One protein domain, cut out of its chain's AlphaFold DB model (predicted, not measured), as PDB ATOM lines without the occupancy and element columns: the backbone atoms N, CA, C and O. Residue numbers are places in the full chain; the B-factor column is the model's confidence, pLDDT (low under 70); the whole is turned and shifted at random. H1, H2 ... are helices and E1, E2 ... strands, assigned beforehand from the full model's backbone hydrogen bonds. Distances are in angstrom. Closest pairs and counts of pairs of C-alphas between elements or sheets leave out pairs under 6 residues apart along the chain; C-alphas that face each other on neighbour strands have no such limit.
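This is residues 8 to 152 of the 158 residues of an uncharacterized protein of Streptococcus dysgalactiae subsp. equisimilis (strain GGS_124) (UniProt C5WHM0). A small sandwich of a three-stranded sheet, E6 E7 E8, and a two-stranded sheet, E5 E9, makes the core, with the E2 and E3 hairpin and the pair E1 and E4 gathered beyond the E6 edge, the short helix H2 at the E8 edge, where it only grazes the three-stranded sheet, and the short helix H1 farther out, not on that sheet. The printed part has 145 residues, with nine named strands and two named helices in the order E1 E2 E3 E4 E5 E6 E7 H1 E8 H2 E9. The three-stranded sheet runs E6, E7, E8, and the neighbours in each sheet are antiparallel. The class is mostly strand, though under half of the residues are in named elements; the whole is compact, with a radius of gyration of the C-alphas of 15.1 A, and rounded, spanning 40 by 35 by 29 A.

In the largest sheet, E7, residues 90 to 95, is the inner strand between E6, residues 77 to 81, and E8, residues 112 to 117. E6 and E7 are a hairpin, with N 79 and O 93 2.8 A apart; across E7 and E8, N 94 and O 113 are 2.9 A apart. This sheet is only just strongly twisted, up to 4.0 A off its best plane. It forms a sandwich, two sheets face to face, with E5, residues 55 to 62, and E9, residues 144 to 151; their strands cross at 33 degrees. E5 and E9 are antiparallel, with N 61 and O 145 2.8 A apart. The closest C-alphas of E6 and E9, Leu 79 and Val 149, are 7.4 A apart. H2, residues 122 to 127, only grazes the three-stranded sheet; its closest C-alpha pair with E8 is Phe 122 and Phe 115, 6.3 A. H1, residues 105 to 108, is not on that sheet. E1, residues 10 to 13, and E4, residues 44 to 47, are antiparallel, with N 11 and O 46 2.8 A apart. E2, residues 16 to 22, and E3, residues 25 to 31, are a hairpin, with N 29 and O 18 2.8 A apart. E3 and E5 are near each other. In H2 every O i to N i+4 pair is within hydrogen-bond range; H1 is too short for one.

E1 begins at C-alpha 10, (136.301, 135.683, 186.897). E2 is 17.2 A long, E3 17.9 A, E5 22.5 A, E7 16.6 A and E8 16.3 A. E9, 23.0 A, ends at C-alpha 151, (135.803, 149.147, 202.738).

The farthest C-alphas, Lys 24 and Arg 128, are 46.3 A apart. The printed part has no cut. The links E3 to E4, E5 to E6 and H2 to E9 are long. Mean pLDDT of the printed part is 92.3; residues 34 to 38 are under 70.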
ATOM      1  N   PHE A   8     134.571 135.304 181.786       90.12
ATOM      2  CA  PHE A   8     135.980 134.913 181.732       90.12
ATOM      3  C   PHE A   8     136.926 135.886 182.449       90.12
ATOM      4  O   PHE A   8     138.120 135.604 182.503       90.12
ATOM      5  N   ASP A   9     136.448 137.013 182.977       93.44
ATOM      6  CA  ASP A   9     137.226 137.878 183.873       93.44
ATOM      7  C   ASP A   9     137.255 137.320 185.305       93.44
ATOM      8  O   ASP A   9     138.075 137.753 186.116       93.44
ATOM      9  N   PHE A  10     136.416 136.320 185.594       94.50
ATOM     10  CA  PHE A  10     136.301 135.683 186.897       94.50
ATOM     11  C   PHE A  10     136.937 134.292 186.907       94.50
ATOM     12  O   PHE A  10     136.943 133.568 185.910       94.50
ATOM     13  N   GLU A  11     137.488 133.942 188.059       94.38
ATOM     14  CA  GLU A  11     137.921 132.605 188.437       94.38
ATOM     15  C   GLU A  11     136.901 132.023 189.418       94.38
ATOM     16  O   GLU A  11     136.421 132.729 190.304       94.38
ATOM     17  N   ALA A  12     136.531 130.760 189.230       93.81
ATOM     18  CA  ALA A  12     135.608 130.075 190.121       93.81
ATOM     19  C   ALA A  12     136.383 129.460 191.291       93.81
ATOM     20  O   ALA A  12     137.303 128.676 191.064       93.81
ATOM     21  N   VAL A  13     135.996 129.799 192.518       92.12
ATOM     22  CA  VAL A  13     136.514 129.200 193.750       92.12
ATOM     23  C   VAL A  13     135.375 128.396 194.360       92.12
ATOM     24  O   VAL A  13     134.381 128.985 194.783       92.12
ATOM     25  N   ASN A  14     135.492 127.064 194.319       89.31
ATOM     26  CA  ASN A  14     134.523 126.111 194.887       89.31
ATOM     27  C   ASN A  14     133.071 126.279 194.389       89.31
ATOM     28  O   ASN A  14     132.105 125.877 195.022       89.31
ATOM     29  N   GLU A  15     132.911 126.852 193.199       86.88
ATOM     30  CA  GLU A  15     131.632 127.214 192.593       86.88
ATOM     31  C   GLU A  15     131.661 126.912 191.089       86.88
ATOM     32  O   GLU A  15     132.722 126.699 190.492       86.88
ATOM     33  N   LEU A  16     130.503 126.962 190.431       91.00
ATOM     34  CA  LEU A  16     130.425 127.003 188.972       91.00
ATOM     35  C   LEU A  16     130.120 128.428 188.505       91.00
ATOM     36  O   LEU A  16     129.127 129.021 188.913       91.00
ATOM     37  N   VAL A  17     130.923 128.947 187.576       93.81
ATOM     38  CA  VAL A  17     130.706 130.259 186.950       93.81
ATOM     39  C   VAL A  17     130.444 130.088 185.458       93.81
ATOM     40  O   VAL A  17     131.229 129.450 184.753       93.81
ATOM     41  N   LYS A  18     129.363 130.681 184.946       94.31
ATOM     42  CA  LYS A  18     129.050 130.673 183.506       94.31
ATOM     43  C   LYS A  18     128.314 131.935 183.062       94.31
ATOM     44  O   LYS A  18     127.756 132.672 183.866       94.31
ATOM     45  N   GLU A  19     128.317 132.187 181.757       94.69
ATOM     46  CA  GLU A  19     127.477 133.225 181.155       94.69
ATOM     47  C   GLU A  19     126.070 132.672 180.898       94.69
ATOM     48  O   GLU A  19     125.915 131.569 180.367       94.69
ATOM     49  N   VAL A  20     125.049 133.460 181.228       94.81
ATOM     50  CA  VAL A  20     123.648 133.173 180.895       94.81
ATOM     51  C   VAL A  20     122.992 134.382 180.243       94.81
ATOM     52  O   VAL A  20     123.434 135.518 180.418       94.81
ATOM     53  N   VAL A  21     121.924 134.144 179.484       93.44
ATOM     54  CA  VAL A  21     121.064 135.213 178.967       93.44
ATOM     55  C   VAL A  21     119.748 135.183 179.730       93.44
ATOM     56  O   VAL A  21     118.982 134.232 179.603       93.44
ATOM     57  N   PHE A  22     119.470 136.243 180.480       90.38
ATOM     58  CA  PHE A  22     118.248 136.409 181.261       90.38
ATOM     59  C   PHE A  22     117.601 137.740 180.885       90.38
ATOM     60  O   PHE A  22     118.272 138.765 180.844       90.38
ATOM     61  N   ASN A  23     116.313 137.738 180.530       89.81
ATOM     62  CA  ASN A  23     115.596 138.941 180.078       89.81
ATOM     63  C   ASN A  23     116.319 139.752 178.978       89.81
ATOM     64  O   ASN A  23     116.218 140.974 178.931       89.81
ATOM     65  N   LYS A  24     116.998 139.060 178.046       91.69
ATOM     66  CA  LYS A  24     117.820 139.634 176.954       91.69
ATOM     67  C   LYS A  24     119.112 140.325 177.411       91.69
ATOM     68  O   LYS A  24     119.799 140.921 176.582       91.69
ATOM     69  N   GLU A  25     119.481 140.198 178.678       90.12
ATOM     70  CA  GLU A  25     120.747 140.672 179.226       90.12
ATOM     71  C   GLU A  25     121.702 139.500 179.453       90.12
ATOM     72  O   GLU A  25     121.280 138.393 179.783       90.12
ATOM     73  N   ARG A  26     123.000 139.733 179.237       92.06
ATOM     74  CA  ARG A  26     124.043 138.751 179.552       92.06
ATOM     75  C   ARG A  26     124.461 138.930 180.998       92.06
ATOM     76  O   ARG A  26     124.935 140.008 181.353       92.06
ATOM     77  N   LEU A  27     124.321 137.871 181.781       93.94
ATOM     78  CA  LEU A  27     124.662 137.838 183.194       93.94
ATOM     79  C   LEU A  27     125.768 136.818 183.450       93.94
ATOM     80  O   LEU A  27     125.993 135.901 182.656       93.94
ATOM     81  N   ILE A  28     126.440 136.989 184.581       95.06
ATOM     82  CA  ILE A  28     127.354 135.999 185.137       95.06
ATOM     83  C   ILE A  28     126.559 135.241 186.194       95.06
ATOM     84  O   ILE A  28     126.140 135.830 187.187       95.06
ATOM     85  N   GLU A  29     126.313 133.961 185.943       95.12
ATOM     86  CA  GLU A  29     125.672 133.067 186.899       95.12
ATOM     87  C   GLU A  29     126.756 132.369 187.720       95.12
ATOM     88  O   GLU A  29     127.706 131.817 187.156       95.12
ATOM     89  N   VAL A  30     126.603 132.424 189.042       94.12
ATOM     90  CA  VAL A  30     127.443 131.735 190.023       94.12
ATOM     91  C   VAL A  30     126.544 130.720 190.719       94.12
ATOM     92  O   VAL A  30     125.513 131.098 191.275       94.12
ATOM     93  N   ILE A  31     126.876 129.439 190.589       91.12
ATOM     94  CA  ILE A  31     126.066 128.330 191.086       91.12
ATOM     95  C   ILE A  31     126.856 127.594 192.145       91.12
ATOM     96  O   ILE A  31     127.896 127.003 191.829       91.12
ATOM     97  N   ASN A  32     126.269 127.539 193.338       83.88
ATOM     98  CA  ASN A  32     126.813 126.735 194.409       83.88
ATOM     99  C   ASN A  32     126.603 125.264 194.082       83.88
ATOM    100  O   ASN A  32     125.484 124.747 194.082       83.88
ATOM    101  N   THR A  33     127.705 124.628 193.691       75.88
ATOM    102  CA  THR A  33     127.772 123.207 193.352       75.88
ATOM    103  C   THR A  33     128.222 122.354 194.525       75.88
ATOM    104  O   THR A  33     128.137 121.126 194.446       75.88
ATOM    105  N   GLU A  34     128.729 122.980 195.587       64.19
ATOM    106  CA  GLU A  34     129.182 122.266 196.764       64.19
ATOM    107  C   GLU A  34     127.997 121.883 197.644       64.19
ATOM    108  O   GLU A  34     127.122 122.669 197.992       64.19
ATOM    109  N   LYS A  35     127.981 120.604 198.014       58.97
ATOM    110  CA  LYS A  35     127.133 120.072 199.080       58.97
ATOM    111  C   LYS A  35     127.912 120.076 200.397       58.97
ATOM    112  O   LYS A  35     127.851 119.093 201.129       58.97
ATOM    113  N   GLY A  36     128.736 121.102 200.617       56.78
ATOM    114  CA  GLY A  36     129.384 121.318 201.904       56.78
ATOM    115  C   GLY A  36     128.308 121.484 202.973       56.78
ATOM    116  O   GLY A  36     127.278 122.117 202.730       56.78
ATOM    117  N   ASP A  37     128.506 120.853 204.126       58.22
ATOM    118  CA  ASP A  37     127.554 120.938 205.237       58.22
ATOM    119  C   ASP A  37     127.720 122.251 206.028       58.22
ATOM    120  O   ASP A  37     126.823 122.627 206.790       58.22
ATOM    121  N   GLU A  38     128.844 122.961 205.851       69.50
ATOM    122  CA  GLU A  38     129.176 124.168 206.607       69.50
ATOM    123  C   GLU A  38     128.924 125.455 205.793       69.50
ATOM    124  O   GLU A  38     129.304 125.566 204.628       69.50
ATOM    125  N   PRO A  39     128.240 126.455 206.371       76.44
ATOM    126  CA  PRO A  39     128.088 127.771 205.754       76.44
ATOM    127  C   PRO A  39     129.368 128.618 205.899       76.44
ATOM    128  O   PRO A  39     130.270 128.290 206.661       76.44
ATOM    129  N   ASP A  40     129.389 129.781 205.239       80.31
ATOM    130  CA  ASP A  40     130.479 130.770 205.309       80.31
ATOM    131  C   ASP A  40     131.846 130.255 204.781       80.31
ATOM    132  O   ASP A  40     132.891 130.770 205.169       80.31
ATOM    133  N   GLU A  41     131.853 129.290 203.857       85.00
ATOM    134  CA  GLU A  41     133.056 128.777 203.174       85.00
ATOM    135  C   GLU A  41     133.496 129.652 201.978       85.00
ATOM    136  O   GLU A  41     132.825 130.613 201.585       85.00
ATOM    137  N   ASN A  42     134.648 129.337 201.375       87.50
ATOM    138  CA  ASN A  42     135.245 130.081 200.261       87.50
ATOM    139  C   ASN A  42     134.604 129.764 198.896       87.50
ATOM    140  O   ASN A  42     135.274 129.365 197.948       87.50
ATOM    141  N   THR A  43     133.300 129.994 198.801       89.50
ATOM    142  CA  THR A  43     132.473 129.762 197.615       89.50
ATOM    143  C   THR A  43     132.180 131.070 196.878       89.50
ATOM    144  O   THR A  43     131.305 131.849 197.267       89.50
ATOM    145  N   PHE A  44     132.941 131.384 195.821       93.19
ATOM    146  CA  PHE A  44     132.744 132.633 195.075       93.19
ATOM    147  C   PHE A  44     133.352 132.682 193.665       93.19
ATOM    148  O   PHE A  44     134.244 131.926 193.292       93.19
ATOM    149  N   ALA A  45     132.913 133.679 192.887       94.44
ATOM    150  CA  ALA A  45     133.571 134.112 191.657       94.44
ATOM    151  C   ALA A  45     134.556 135.264 191.943       94.44
ATOM    152  O   ALA A  45     134.150 136.380 192.280       94.44
ATOM    153  N   LYS A  46     135.859 135.018 191.781       94.44
ATOM    154  CA  LYS A  46     136.940 135.978 192.052       94.44
ATOM    155  C   LYS A  46     137.316 136.768 190.801       94.44
ATOM    156  O   LYS A  46     137.684 136.189 189.783       94.44
ATOM    157  N   LEU A  47     137.281 138.100 190.872       93.94
ATOM    158  CA  LEU A  47     137.729 138.956 189.769       93.94
ATOM    159  C   LEU A  47     139.257 138.903 189.618       93.94
ATOM    160  O   LEU A  47     139.998 139.339 190.506       93.94
ATOM    161  N   LYS A  48     139.731 138.439 188.463       92.75
ATOM    162  CA  LYS A  48     141.163 138.304 188.172       92.75
ATOM    163  C   LYS A  48     141.870 139.652 188.082       92.75
ATOM    164  O   LYS A  48     141.288 140.656 187.675       92.75
ATOM    165  N   ASN A  49     143.169 139.646 188.385       89.44
ATOM    166  CA  ASN A  49     144.062 140.804 188.243       89.44
ATOM    167  C   ASN A  49     143.549 142.069 188.958       89.44
ATOM    168  O   ASN A  49     143.815 143.189 188.520       89.44
ATOM    169  N   SER A  50     142.807 141.889 190.052       87.69
ATOM    170  CA  SER A  50     142.279 142.973 190.872       87.69
ATOM    171  C   SER A  50     142.897 142.911 192.270       87.69
ATOM    172  O   SER A  50     142.959 141.858 192.895       87.69
ATOM    173  N   SER A  51     143.428 144.038 192.745       84.62
ATOM    174  CA  SER A  51     143.963 144.159 194.103       84.62
ATOM    175  C   SER A  51     143.804 145.592 194.582       84.62
ATOM    176  O   SER A  51     144.208 146.543 193.909       84.62
ATOM    177  N   PHE A  52     143.170 145.757 195.738       85.25
ATOM    178  CA  PHE A  52     142.854 147.063 196.294       85.25
ATOM    179  C   PHE A  52     142.846 147.028 197.825       85.25
ATOM    180  O   PHE A  52     142.274 146.147 198.461       85.25
ATOM    181  N   LYS A  53     143.465 148.035 198.445       86.56
ATOM    182  CA  LYS A  53     143.479 148.184 199.911       86.56
ATOM    183  C   LYS A  53     142.147 148.715 200.451       86.56
ATOM    184  O   LYS A  53     141.631 148.228 201.454       86.56
ATOM    185  N   ASN A  54     141.615 149.721 199.766       91.38
ATOM    186  CA  ASN A  54     140.312 150.333 199.989       91.38
ATOM    187  C   ASN A  54     139.553 150.277 198.673       91.38
ATOM    188  O   ASN A  54     140.175 150.374 197.614       91.38
ATOM    189  N   GLY A  55     138.238 150.204 198.732       91.94
ATOM    190  CA  GLY A  55     137.451 150.253 197.519       91.94
ATOM    191  C   GLY A  55     135.968 150.138 197.769       91.94
ATOM    192  O   GLY A  55     135.488 150.200 198.903       91.94
ATOM    193  N   ARG A  56     135.264 150.051 196.648       94.25
ATOM    194  CA  ARG A  56     133.819 149.983 196.556       94.25
ATOM    195  C   ARG A  56     133.470 148.971 195.477       94.25
ATOM    196  O   ARG A  56     134.017 149.053 194.378       94.25
ATOM    197  N   ILE A  57     132.570 148.054 195.798       93.81
ATOM    198  CA  ILE A  57     131.909 147.184 194.828       93.81
ATOM    199  C   ILE A  57     130.461 147.652 194.733       93.81
ATOM    200  O   ILE A  57     129.810 147.841 195.760       93.81
ATOM    201  N   ASP A  58     129.995 147.849 193.504       95.31
ATOM    202  CA  ASP A  58     128.610 148.142 193.147       95.31
ATOM    203  C   ASP A  58     128.146 147.056 192.184       95.31
ATOM    204  O   ASP A  58     128.744 146.893 191.116       95.31
ATOM    205  N   VAL A  59     127.101 146.319 192.546       94.88
ATOM    206  CA  VAL A  59     126.576 145.231 191.717       94.88
ATOM    207  C   VAL A  59     125.067 145.113 191.885       94.88
ATOM    208  O   VAL A  59     124.539 145.302 192.979       94.88
ATOM    209  N   ASP A  60     124.382 144.775 190.799       96.25
ATOM    210  CA  ASP A  60     123.003 144.307 190.845       96.25
ATOM    211  C   ASP A  60     123.027 142.779 190.854       96.25
ATOM    212  O   ASP A  60     123.640 142.155 189.986       96.25
ATOM    213  N   VAL A  61     122.396 142.179 191.859       96.75
ATOM    214  CA  VAL A  61     122.327 140.728 192.028       96.75
ATOM    215  C   VAL A  61     120.897 140.235 191.875       96.75
ATOM    216  O   VAL A  61     119.939 140.949 192.176       96.75
ATOM    217  N   TYR A  62     120.764 138.992 191.423       96.88
ATOM    218  CA  TYR A  62     119.491 138.300 191.275       96.88
ATOM    219  C   TYR A  62     119.637 136.906 191.879       96.88
ATOM    220  O   TYR A  62     120.451 136.113 191.414       96.88
ATOM    221  N   SER A  63     118.893 136.626 192.949       96.06
ATOM    222  CA  SER A  63     118.979 135.351 193.669       96.06
ATOM    223  C   SER A  63     117.817 134.435 193.315       96.06
ATOM    224  O   SER A  63     116.666 134.879 193.246       96.06
ATOM    225  N   GLN A  64     118.126 133.150 193.143       95.06
ATOM    226  CA  GLN A  64     117.175 132.069 192.907       95.06
ATOM    227  C   GLN A  64     117.550 130.854 193.763       95.06
ATOM    228  O   GLN A  64     118.699 130.695 194.171       95.06
ATOM    229  N   LEU A  65     116.569 129.999 194.056       93.50
ATOM    230  CA  LEU A  65     116.832 128.673 194.609       93.50
ATOM    231  C   LEU A  65     117.004 127.694 193.451       93.50
ATOM    232  O   LEU A  65     116.281 127.789 192.458       93.50
ATOM    233  N   LEU A  66     117.922 126.742 193.605       90.88
ATOM    234  CA  LEU A  66     117.983 125.574 192.733       90.88
ATOM    235  C   LEU A  66     116.710 124.731 192.889       90.88
ATOM    236  O   LEU A  66     116.055 124.766 193.933       90.88
ATOM    237  N   GLU A  67     116.367 123.963 191.854       89.69
ATOM    238  CA  GLU A  67     115.173 123.103 191.857       89.69
ATOM    239  C   GLU A  67     115.195 122.068 192.994       89.69
ATOM    240  O   GLU A  67     114.145 121.713 193.526       89.69
ATOM    241  N   ASP A  68     116.385 121.615 193.389       87.94
ATOM    242  CA  ASP A  68     116.633 120.653 194.462       87.94
ATOM    243  C   ASP A  68     117.080 121.309 195.782       87.94
ATOM    244  O   ASP A  68     117.548 120.619 196.691       87.94
ATOM    245  N   ALA A  69     116.926 122.633 195.918       86.62
ATOM    246  CA  ALA A  69     117.331 123.348 197.120       86.62
ATOM    247  C   ALA A  69     116.566 122.844 198.365       86.62
ATOM    248  O   ALA A  69     115.335 122.735 198.340       86.62
ATOM    249  N   PRO A  70     117.260 122.577 199.488       85.94
ATOM    250  CA  PRO A  70     116.614 122.091 200.702       85.94
ATOM    251  C   PRO A  70     115.711 123.159 201.337       85.94
ATOM    252  O   PRO A  70     115.884 124.357 201.126       85.94
ATOM    253  N   GLU A  71     114.788 122.748 202.214       84.38
ATOM    254  CA  GLU A  71     113.850 123.662 202.895       84.38
ATOM    255  C   GLU A  71     114.559 124.764 203.707       84.38
ATOM    256  O   GLU A  71     114.036 125.866 203.905       84.38
ATOM    257  N   HIS A  72     115.779 124.492 204.176       85.19
ATOM    258  CA  HIS A  72     116.589 125.465 204.900       85.19
ATOM    259  C   HIS A  72     117.356 126.440 203.989       85.19
ATOM    260  O   HIS A  72     117.942 127.388 204.508       85.19
ATOM    261  N   ALA A  73     117.311 126.283 202.661       88.19
ATOM    262  CA  ALA A  73     117.943 127.206 201.727       88.19
ATOM    263  C   ALA A  73     117.333 128.608 201.844       88.19
ATOM    264  O   ALA A  73     116.132 128.779 202.093       88.19
ATOM    265  N   ARG A  74     118.177 129.638 201.710       93.44
ATOM    266  CA  ARG A  74     117.762 131.034 201.923       93.44
ATOM    267  C   ARG A  74     118.006 131.975 200.749       93.44
ATOM    268  O   ARG A  74     117.711 133.162 200.895       93.44
ATOM    269  N   GLY A  75     118.472 131.453 199.611       93.75
ATOM    270  CA  GLY A  75     118.834 132.241 198.428       93.75
ATOM    271  C   GLY A  75     120.116 133.048 198.631       93.75
ATOM    272  O   GLY A  75     120.176 134.206 198.224       93.75
ATOM    273  N   PHE A  76     121.097 132.484 199.337       93.62
ATOM    274  CA  PHE A  76     122.346 133.166 199.673       93.62
ATOM    275  C   PHE A  76     122.995 133.783 198.429       93.62
ATOM    276  O   PHE A  76     123.178 133.109 197.422       93.62
ATOM    277  N   ILE A  77     123.311 135.074 198.504       95.62
ATOM    278  CA  ILE A  77     124.065 135.794 197.475       95.62
ATOM    279  C   ILE A  77     124.796 136.960 198.132       95.62
ATOM    280  O   ILE A  77     124.269 137.581 199.058       95.62
ATOM    281  N   GLY A  78     126.014 137.264 197.697       95.50
ATOM    282  CA  GLY A  78     126.839 138.239 198.398       95.50
ATOM    283  C   GLY A  78     128.064 138.698 197.631       95.50
ATOM    284  O   GLY A  78     128.205 138.473 196.432       95.50
ATOM    285  N   LEU A  79     128.931 139.388 198.360       96.06
ATOM    286  CA  LEU A  79     130.123 140.054 197.876       96.06
ATOM    287  C   LEU A  79     131.295 139.734 198.805       96.06
ATOM    288  O   LEU A  79     131.387 140.333 199.883       96.06
ATOM    289  N   PRO A  80     132.209 138.845 198.392       94.75
ATOM    290  CA  PRO A  80     133.499 138.708 199.043       94.75
ATOM    291  C   PRO A  80     134.435 139.850 198.624       94.75
ATOM    292  O   PRO A  80     134.404 140.354 197.499       94.75
ATOM    293  N   PHE A  81     135.292 140.271 199.544       94.75
ATOM    294  CA  PHE A  81     136.299 141.304 199.343       94.75
ATOM    295  C   PHE A  81     137.507 141.045 200.246       94.75
ATOM    296  O   PHE A  81     137.461 140.234 201.167       94.75
ATOM    297  N   ARG A  82     138.630 141.722 199.962       92.88
ATOM    298  CA  ARG A  82     139.921 141.473 200.643       92.88
ATOM    299  C   ARG A  82     140.345 139.996 200.617       92.88
ATOM    300  O   ARG A  82     141.006 139.530 201.538       92.88
ATOM    301  N   ILE A  83     139.986 139.303 199.540       93.94
ATOM    302  CA  ILE A  83     140.373 137.919 199.290       93.94
ATOM    303  C   ILE A  83     141.892 137.870 199.121       93.94
ATOM    304  O   ILE A  83     142.464 138.681 198.384       93.94
ATOM    305  N   ASN A  84     142.546 136.958 199.830       92.75
ATOM    306  CA  ASN A  84     143.980 136.748 199.704       92.75
ATOM    307  C   ASN A  84     144.338 135.901 198.464       92.75
ATOM    308  O   ASN A  84     143.505 135.577 197.617       92.75
ATOM    309  N   GLU A  85     145.624 135.597 198.302       91.44
ATOM    310  CA  GLU A  85     146.115 134.862 197.130       91.44
ATOM    311  C   GLU A  85     145.706 133.385 197.141       91.44
ATOM    312  O   GLU A  85     145.542 132.811 196.071       91.44
ATOM    313  N   THR A  86     145.520 132.803 198.325       93.25
ATOM    314  CA  THR A  86     145.197 131.384 198.543       93.25
ATOM    315  C   THR A  86     143.711 131.113 198.779       93.25
ATOM    316  O   THR A  86     143.347 129.974 199.046       93.25
ATOM    317  N   ASP A  87     142.862 132.139 198.676       93.44
ATOM    318  CA  ASP A  87     141.398 132.060 198.807       93.44
ATOM    319  C   ASP A  87     140.883 131.503 200.147       93.44
ATOM    320  O   ASP A  87     139.725 131.111 200.265       93.44
ATOM    321  N   ASP A  88     141.726 131.502 201.178       92.81
ATOM    322  CA  ASP A  88     141.442 130.993 202.525       92.81
ATOM    323  C   ASP A  88     141.347 132.105 203.584       92.81
ATOM    324  O   ASP A  88     141.085 131.828 204.753       92.81
ATOM    325  N   TYR A  89     141.499 133.372 203.182       94.12
ATOM    326  CA  TYR A  89     141.191 134.540 204.011       94.12
ATOM    327  C   TYR A  89     140.477 135.606 203.191       94.12
ATOM    328  O   TYR A  89     141.013 136.122 202.205       94.12
ATOM    329  N   PHE A  90     139.281 135.979 203.635       94.31
ATOM    330  CA  PHE A  90     138.487 137.033 203.020       94.31
ATOM    331  C   PHE A  90     137.455 137.589 204.004       94.31
ATOM    332  O   PHE A  90     137.134 136.984 205.026       94.31
ATOM    333  N   GLU A  91     136.928 138.762 203.679       95.19
ATOM    334  CA  GLU A  91     135.733 139.314 204.307       95.19
ATOM    335  C   GLU A  91     134.580 139.197 203.313       95.19
ATOM    336  O   GLU A  91     134.789 139.261 202.101       95.19
ATOM    337  N   SER A  92     133.355 139.034 203.793       95.38
ATOM    338  CA  SER A  92     132.200 138.958 202.910       95.38
ATOM    339  C   SER A  92     130.964 139.552 203.556       95.38
ATOM    340  O   SER A  92     130.775 139.531 204.773       95.38
ATOM    341  N   PHE A  93     130.128 140.119 202.699       95.75
ATOM    342  CA  PHE A  93     128.782 140.537 203.031       95.75
ATOM    343  C   PHE A  93     127.814 139.785 202.133       95.75
ATOM    344  O   PHE A  93     127.951 139.827 200.911       95.75
ATOM    345  N   TYR A  94     126.809 139.143 202.711       96.56
ATOM    346  CA  TYR A  94     125.781 138.459 201.943       96.56
ATOM    347  C   TYR A  94     124.388 138.743 202.472       96.56
ATOM    348  O   TYR A  94     124.177 139.201 203.597       96.56
ATOM    349  N   ILE A  95     123.420 138.440 201.621       97.50
ATOM    350  CA  ILE A  95     122.005 138.545 201.913       97.50
ATOM    351  C   ILE A  95     121.335 137.176 201.814       97.50
ATOM    352  O   ILE A  95     121.789 136.274 201.111       97.50
ATOM    353  N   ARG A  96     120.227 137.035 202.537       97.38
ATOM    354  CA  ARG A  96     119.353 135.862 202.576       97.38
ATOM    355  C   ARG A  96     117.957 136.314 202.130       97.38
ATOM    356  O   ARG A  96     117.124 136.601 202.987       97.38
ATOM    357  N   PRO A  97     117.664 136.434 200.824       97.69
ATOM    358  CA  PRO A  97     116.461 137.113 200.345       97.69
ATOM    359  C   PRO A  97     115.145 136.490 200.818       97.69
ATOM    360  O   PRO A  97     114.170 137.199 201.035       97.69
ATOM    361  N   THR A  98     115.115 135.185 201.100       97.25
ATOM    362  CA  THR A  98     113.927 134.547 201.709       97.25
ATOM    363  C   THR A  98     113.613 135.039 203.133       97.25
ATOM    364  O   THR A  98     112.534 134.760 203.652       97.25
ATOM    365  N   ASN A  99     114.545 135.735 203.793       97.94
ATOM    366  CA  ASN A  99     114.361 136.277 205.137       97.94
ATOM    367  C   ASN A  99     113.760 137.686 205.128       97.94
ATOM    368  O   ASN A  99     113.145 138.066 206.120       97.94
ATOM    369  N   GLY A 100     113.923 138.463 204.053       97.44
ATOM    370  CA  GLY A 100     113.673 139.908 204.092       97.44
ATOM    371  C   GLY A 100     112.234 140.296 204.446       97.44
ATOM    372  O   GLY A 100     112.004 141.262 205.171       97.44
ATOM    373  N   ARG A 101     111.260 139.491 204.009       97.25
ATOM    374  CA  ARG A 101     109.820 139.747 204.198       97.25
ATOM    375  C   ARG A 101     109.093 138.646 204.978       97.25
ATOM    376  O   ARG A 101     107.875 138.541 204.892       97.25
ATOM    377  N   ILE A 102     109.811 137.800 205.721       96.94
ATOM    378  CA  ILE A 102     109.177 136.711 206.483       96.94
ATOM    379  C   ILE A 102     108.584 137.203 207.805       96.94
ATOM    380  O   ILE A 102     109.106 138.148 208.383       96.94
ATOM    381  N   GLU A 103     107.515 136.578 208.306       97.44
ATOM    382  CA  GLU A 103     106.840 136.983 209.555       97.44
ATOM    383  C   GLU A 103     107.664 136.775 210.830       97.44
ATOM    384  O   GLU A 103     107.569 137.580 211.752       97.44
ATOM    385  N   ASP A 104     108.496 135.733 210.881       97.56
ATOM    386  CA  ASP A 104     109.357 135.472 212.038       97.56
ATOM    387  C   ASP A 104     110.362 136.627 212.235       97.56
ATOM    388  O   ASP A 104     111.255 136.803 211.396       97.56
ATOM    389  N   PRO A 105     110.271 137.397 213.337       96.62
ATOM    390  CA  PRO A 105     111.122 138.561 213.554       96.62
ATOM    391  C   PRO A 105     112.597 138.189 213.733       96.62
ATOM    392  O   PRO A 105     113.467 138.958 213.328       96.62
ATOM    393  N   ILE A 106     112.897 137.008 214.291       95.38
ATOM    394  CA  ILE A 106     114.278 136.551 214.488       95.38
ATOM    395  C   ILE A 106     114.904 136.267 213.127       95.38
ATOM    396  O   ILE A 106     116.008 136.728 212.842       95.38
ATOM    397  N   ARG A 107     114.193 135.539 212.261       95.81
ATOM    398  CA  ARG A 107     114.659 135.264 210.900       95.81
ATOM    399  C   ARG A 107     114.706 136.527 210.042       95.81
ATOM    400  O   ARG A 107     115.667 136.697 209.296       95.81
ATOM    401  N   ARG A 108     113.730 137.430 210.168       97.38
ATOM    402  CA  ARG A 108     113.716 138.721 209.462       97.38
ATOM    403  C   ARG A 108     114.937 139.569 209.810       97.38
ATOM    404  O   ARG A 108     115.535 140.153 208.915       97.38
ATOM    405  N   ASN A 109     115.373 139.562 211.072       96.88
ATOM    406  CA  ASN A 109     116.593 140.245 211.522       96.88
ATOM    407  C   ASN A 109     117.903 139.588 211.035       96.88
ATOM    408  O   ASN A 109     118.987 140.008 211.417       96.88
ATOM    409  N   ARG A 110     117.819 138.540 210.211       96.56
ATOM    410  CA  ARG A 110     118.950 137.777 209.667       96.56
ATOM    411  C   ARG A 110     118.949 137.807 208.139       96.56
ATOM    412  O   ARG A 110     119.333 136.824 207.502       96.56
ATOM    413  N   ALA A 111     118.424 138.877 207.547       97.81
ATOM    414  CA  ALA A 111     118.345 139.062 206.101       97.81
ATOM    415  C   ALA A 111     119.682 139.484 205.487       97.81
ATOM    416  O   ALA A 111     119.934 139.155 204.333       97.81
ATOM    417  N   VAL A 112     120.543 140.148 206.256       97.56
ATOM    418  CA  VAL A 112     121.919 140.479 205.872       97.56
ATOM    419  C   VAL A 112     122.904 139.921 206.895       97.56
ATOM    420  O   VAL A 112     122.553 139.786 208.068       97.56
ATOM    421  N   GLN A 113     124.118 139.606 206.449       96.88
ATOM    422  CA  GLN A 113     125.211 139.094 207.273       96.88
ATOM    423  C   GLN A 113     126.549 139.640 206.765       96.88
ATOM    424  O   GLN A 113     126.826 139.581 205.569       96.88
ATOM    425  N   TYR A 114     127.404 140.096 207.677       96.44
ATOM    426  CA  TYR A 114     128.845 140.223 207.451       96.44
ATOM    427  C   TYR A 114     129.595 139.079 208.142       96.44
ATOM    428  O   TYR A 114     129.211 138.677 209.243       96.44
ATOM    429  N   PHE A 115     130.677 138.595 207.537       95.25
ATOM    430  CA  PHE A 115     131.607 137.656 208.164       95.25
ATOM    431  C   PHE A 115     133.044 137.835 207.658       95.25
ATOM    432  O   PHE A 115     133.278 138.460 206.620       95.25
ATOM    433  N   ALA A 116     134.009 137.284 208.397       95.00
ATOM    434  CA  ALA A 116     135.398 137.183 207.962       95.00
ATOM    435  C   ALA A 116     135.912 135.750 208.140       95.00
ATOM    436  O   ALA A 116     136.052 135.253 209.260       95.00
ATOM    437  N   TYR A 117     136.192 135.091 207.020       94.31
ATOM    438  CA  TYR A 117     136.662 133.714 206.979       94.31
ATOM    439  C   TYR A 117     138.165 133.630 207.311       94.31
ATOM    440  O   TYR A 117     138.924 134.510 206.883       94.31
ATOM    441  N   PRO A 118     138.619 132.607 208.063       93.69
ATOM    442  CA  PRO A 118     137.824 131.497 208.610       93.69
ATOM    443  C   PRO A 118     137.284 131.725 210.029       93.69
ATOM    444  O   PRO A 118     136.461 130.958 210.516       93.69
ATOM    445  N   ASN A 119     137.736 132.769 210.724       93.38
ATOM    446  CA  ASN A 119     137.631 132.802 212.188       93.38
ATOM    447  C   ASN A 119     136.393 133.532 212.732       93.38
ATOM    448  O   ASN A 119     136.049 133.351 213.898       93.38
ATOM    449  N   HIS A 120     135.758 134.386 211.931       94.56
ATOM    450  CA  HIS A 120     134.663 135.267 212.345       94.56
ATOM    451  C   HIS A 120     133.425 135.013 211.480       94.56
ATOM    452  O   HIS A 120     132.991 135.883 210.722       94.56
ATOM    453  N   THR A 121     132.895 133.795 211.574       94.12
ATOM    454  CA  THR A 121     131.661 133.347 210.911       94.12
ATOM    455  C   THR A 121     130.407 133.869 211.618       94.12
ATOM    456  O   THR A 121     130.471 134.444 212.713       94.12
ATOM    457  N   PHE A 122     129.235 133.643 211.023       92.81
ATOM    458  CA  PHE A 122     127.956 133.963 211.662       92.81
ATOM    459  C   PHE A 122     127.796 133.297 213.046       92.81
ATOM    460  O   PHE A 122     127.303 133.934 213.982       92.81
ATOM    461  N   ASP A 123     128.246 132.047 213.197       93.62
ATOM    462  CA  ASP A 123     128.184 131.308 214.460       93.62
ATOM    463  C   ASP A 123     129.128 131.901 215.504       93.62
ATOM    464  O   ASP A 123     128.697 132.140 216.634       93.62
ATOM    465  N   TYR A 124     130.360 132.273 215.120       95.19
ATOM    466  CA  TYR A 124     131.298 132.960 216.018       95.19
ATOM    467  C   TYR A 124     130.648 134.176 216.693       95.19
ATOM    468  O   TYR A 124     130.782 134.359 217.911       95.19
ATOM    469  N   PHE A 125     129.949 135.008 215.909       95.38
ATOM    470  CA  PHE A 125     129.298 136.216 216.413       95.38
ATOM    471  C   PHE A 125     128.116 135.887 217.322       95.38
ATOM    472  O   PHE A 125     128.007 136.454 218.412       95.38
ATOM    473  N   ARG A 126     127.256 134.949 216.913       94.38
ATOM    474  CA  ARG A 126     126.070 134.557 217.685       94.38
ATOM    475  C   ARG A 126     126.429 133.922 219.024       94.38
ATOM    476  O   ARG A 126     125.845 134.308 220.034       94.38
ATOM    477  N   GLU A 127     127.413 133.026 219.058       96.50
ATOM    478  CA  GLU A 127     127.915 132.404 220.294       96.50
ATOM    479  C   GLU A 127     128.451 133.430 221.301       96.50
ATOM    480  O   GLU A 127     128.409 133.211 222.511       96.50
ATOM    481  N   ARG A 128     128.956 134.565 220.804       96.88
ATOM    482  CA  ARG A 128     129.514 135.662 221.612       96.88
ATOM    483  C   ARG A 128     128.529 136.798 221.852       96.88
ATOM    484  O   ARG A 128     128.918 137.817 222.418       96.88
ATOM    485  N   CYS A 129     127.273 136.642 221.437       95.06
ATOM    486  CA  CYS A 129     126.243 137.677 221.526       95.06
ATOM    487  C   CYS A 129     126.640 138.999 220.832       95.06
ATOM    488  O   CYS A 129     126.192 140.072 221.237       95.06
ATOM    489  N   ILE A 130     127.469 138.931 219.787       94.69
ATOM    490  CA  ILE A 130     127.813 140.071 218.932       94.69
ATOM    491  C   ILE A 130     126.736 140.162 217.852       94.69
ATOM    492  O   ILE A 130     126.590 139.254 217.039       94.69
ATOM    493  N   THR A 131     125.957 141.243 217.851       90.19
ATOM    494  CA  THR A 131     124.749 141.356 217.008       90.19
ATOM    495  C   THR A 131     124.878 142.370 215.876       90.19
ATOM    496  O   THR A 131     124.015 142.420 215.008       90.19
ATOM    497  N   ASP A 132     125.976 143.126 215.833       93.38
ATOM    498  CA  ASP A 132     126.184 144.228 214.884       93.38
ATOM    499  C   ASP A 132     126.374 143.778 213.423       93.38
ATOM    500  O   ASP A 132     126.307 144.599 212.509       93.38
ATOM    501  N   TYR A 133     126.626 142.484 213.193       95.25
ATOM    502  CA  TYR A 133     126.955 141.922 211.877       95.25
ATOM    503  C   TYR A 133     125.800 141.157 211.216       95.25
ATOM    504  O   TYR A 133     125.998 140.569 210.155       95.25
ATOM    505  N   GLU A 134     124.601 141.185 211.802       96.19
ATOM    506  CA  GLU A 134     123.356 140.715 211.184       96.19
ATOM    507  C   GLU A 134     122.290 141.811 211.217       96.19
ATOM    508  O   GLU A 134     122.263 142.646 212.121       96.19
ATOM    509  N   GLY A 135     121.376 141.803 210.249       97.19
ATOM    510  CA  GLY A 135     120.270 142.756 210.261       97.19
ATOM    511  C   GLY A 135     119.128 142.435 209.302       97.19
ATOM    512  O   GLY A 135     119.209 141.492 208.503       97.19
ATOM    513  N   PRO A 136     118.037 143.213 209.373       97.81
ATOM    514  CA  PRO A 136     116.921 143.115 208.449       97.81
ATOM    515  C   PRO A 136     117.193 143.886 207.153       97.81
ATOM    516  O   PRO A 136     117.948 144.857 207.129       97.81
ATOM    517  N   ALA A 137     116.522 143.480 206.079       97.88
ATOM    518  CA  ALA A 137     116.487 144.188 204.805       97.88
ATOM    519  C   ALA A 137     115.182 143.858 204.076       97.88
ATOM    520  O   ALA A 137     114.713 142.723 204.143       97.88
ATOM    521  N   ASP A 138     114.608 144.833 203.374       97.81
ATOM    522  CA  ASP A 138     113.435 144.621 202.523       97.81
ATOM    523  C   ASP A 138     113.874 144.073 201.158       97.81
ATOM    524  O   ASP A 138     114.156 144.823 200.225       97.81
ATOM    525  N   ILE A 139     113.991 142.750 201.084       98.00
ATOM    526  CA  ILE A 139     114.482 141.998 199.926       98.00
ATOM    527  C   ILE A 139     113.698 140.693 199.762       98.00
ATOM    528  O   ILE A 139     113.124 140.169 200.722       98.00
ATOM    529  N   GLY A 140     113.701 140.154 198.549       97.88
ATOM    530  CA  GLY A 140     113.025 138.923 198.168       97.88
ATOM    531  C   GLY A 140     113.807 138.119 197.134       97.88
ATOM    532  O   GLY A 140     114.808 138.562 196.578       97.88
ATOM    533  N   ILE A 141     113.361 136.891 196.897       97.19
ATOM    534  CA  ILE A 141     113.913 136.059 195.828       97.19
ATOM    535  C   ILE A 141     113.287 136.432 194.482       97.19
ATOM    536  O   ILE A 141     112.162 136.930 194.451       97.19
ATOM    537  N   ASN A 142     113.970 136.142 193.372       96.31
ATOM    538  CA  ASN A 142     113.509 136.458 192.016       96.31
ATOM    539  C   ASN A 142     113.279 137.964 191.751       96.31
ATOM    540  O   ASN A 142     112.491 138.334 190.874       96.31
ATOM    541  N   GLU A 143     113.991 138.839 192.458       96.62
ATOM    542  CA  GLU A 143     114.022 140.282 192.204       96.62
ATOM    543  C   GLU A 143     115.462 140.796 192.139       96.62
ATOM    544  O   GLU A 143     116.391 140.178 192.662       96.62
ATOM    545  N   TRP A 144     115.642 141.928 191.460       97.38
ATOM    546  CA  TRP A 144     116.927 142.611 191.377       97.38
ATOM    547  C   TRP A 144     117.206 143.378 192.664       97.38
ATOM    548  O   TRP A 144     116.384 144.184 193.102       97.38
ATOM    549  N   ILE A 145     118.386 143.154 193.238       98.00
ATOM    550  CA  ILE A 145     118.833 143.788 194.476       98.00
ATOM    551  C   ILE A 145     120.163 144.482 194.203       98.00
ATOM    552  O   ILE A 145     121.119 143.850 193.761       98.00
ATOM    553  N   HIS A 146     120.239 145.779 194.491       97.56
ATOM    554  CA  HIS A 146     121.490 146.519 194.389       97.56
ATOM    555  C   HIS A 146     122.302 146.366 195.676       97.56
ATOM    556  O   HIS A 146     121.839 146.741 196.755       97.56
ATOM    557  N   LEU A 147     123.526 145.856 195.559       97.12
ATOM    558  CA  LEU A 147     124.471 145.745 196.661       97.12
ATOM    559  C   LEU A 147     125.631 146.717 196.473       97.12
ATOM    560  O   LEU A 147     126.277 146.777 195.425       97.12
ATOM    561  N   THR A 148     125.928 147.438 197.549       96.38
ATOM    562  CA  THR A 148     127.134 148.243 197.671       96.38
ATOM    563  C   THR A 148     127.922 147.773 198.882       96.38
ATOM    564  O   THR A 148     127.419 147.820 200.003       96.38
ATOM    565  N   VAL A 149     129.191 147.429 198.680       94.69
ATOM    566  CA  VAL A 149     130.143 147.226 199.779       94.69
ATOM    567  C   VAL A 149     131.265 148.239 199.634       94.69
ATOM    568  O   VAL A 149     131.864 148.358 198.569       94.69
ATOM    569  N   ILE A 150     131.542 148.982 200.704       94.44
ATOM    570  CA  ILE A 150     132.639 149.951 200.777       94.44
ATOM    571  C   ILE A 150     133.530 149.544 201.939       94.44
ATOM    572  O   ILE A 150     133.064 149.471 203.073       94.44
ATOM    573  N   TRP A 151     134.819 149.353 201.681       91.44
ATOM    574  CA  TRP A 151     135.803 149.147 202.738       91.44
ATOM    575  C   TRP A 151     136.875 150.226 202.662       91.44
ATOM    576  O   TRP A 151     137.489 150.495 201.625       91.44
ATOM    577  N   ILE A 152     137.122 150.837 203.813       90.31
ATOM    578  CA  ILE A 152     138.210 151.783 204.036       90.31
ATOM    579  C   ILE A 152     139.097 151.252 205.156       90.31
ATOM    580  O   ILE A 152     138.687 150.415 205.961       90.31
TER     581      ILE A 152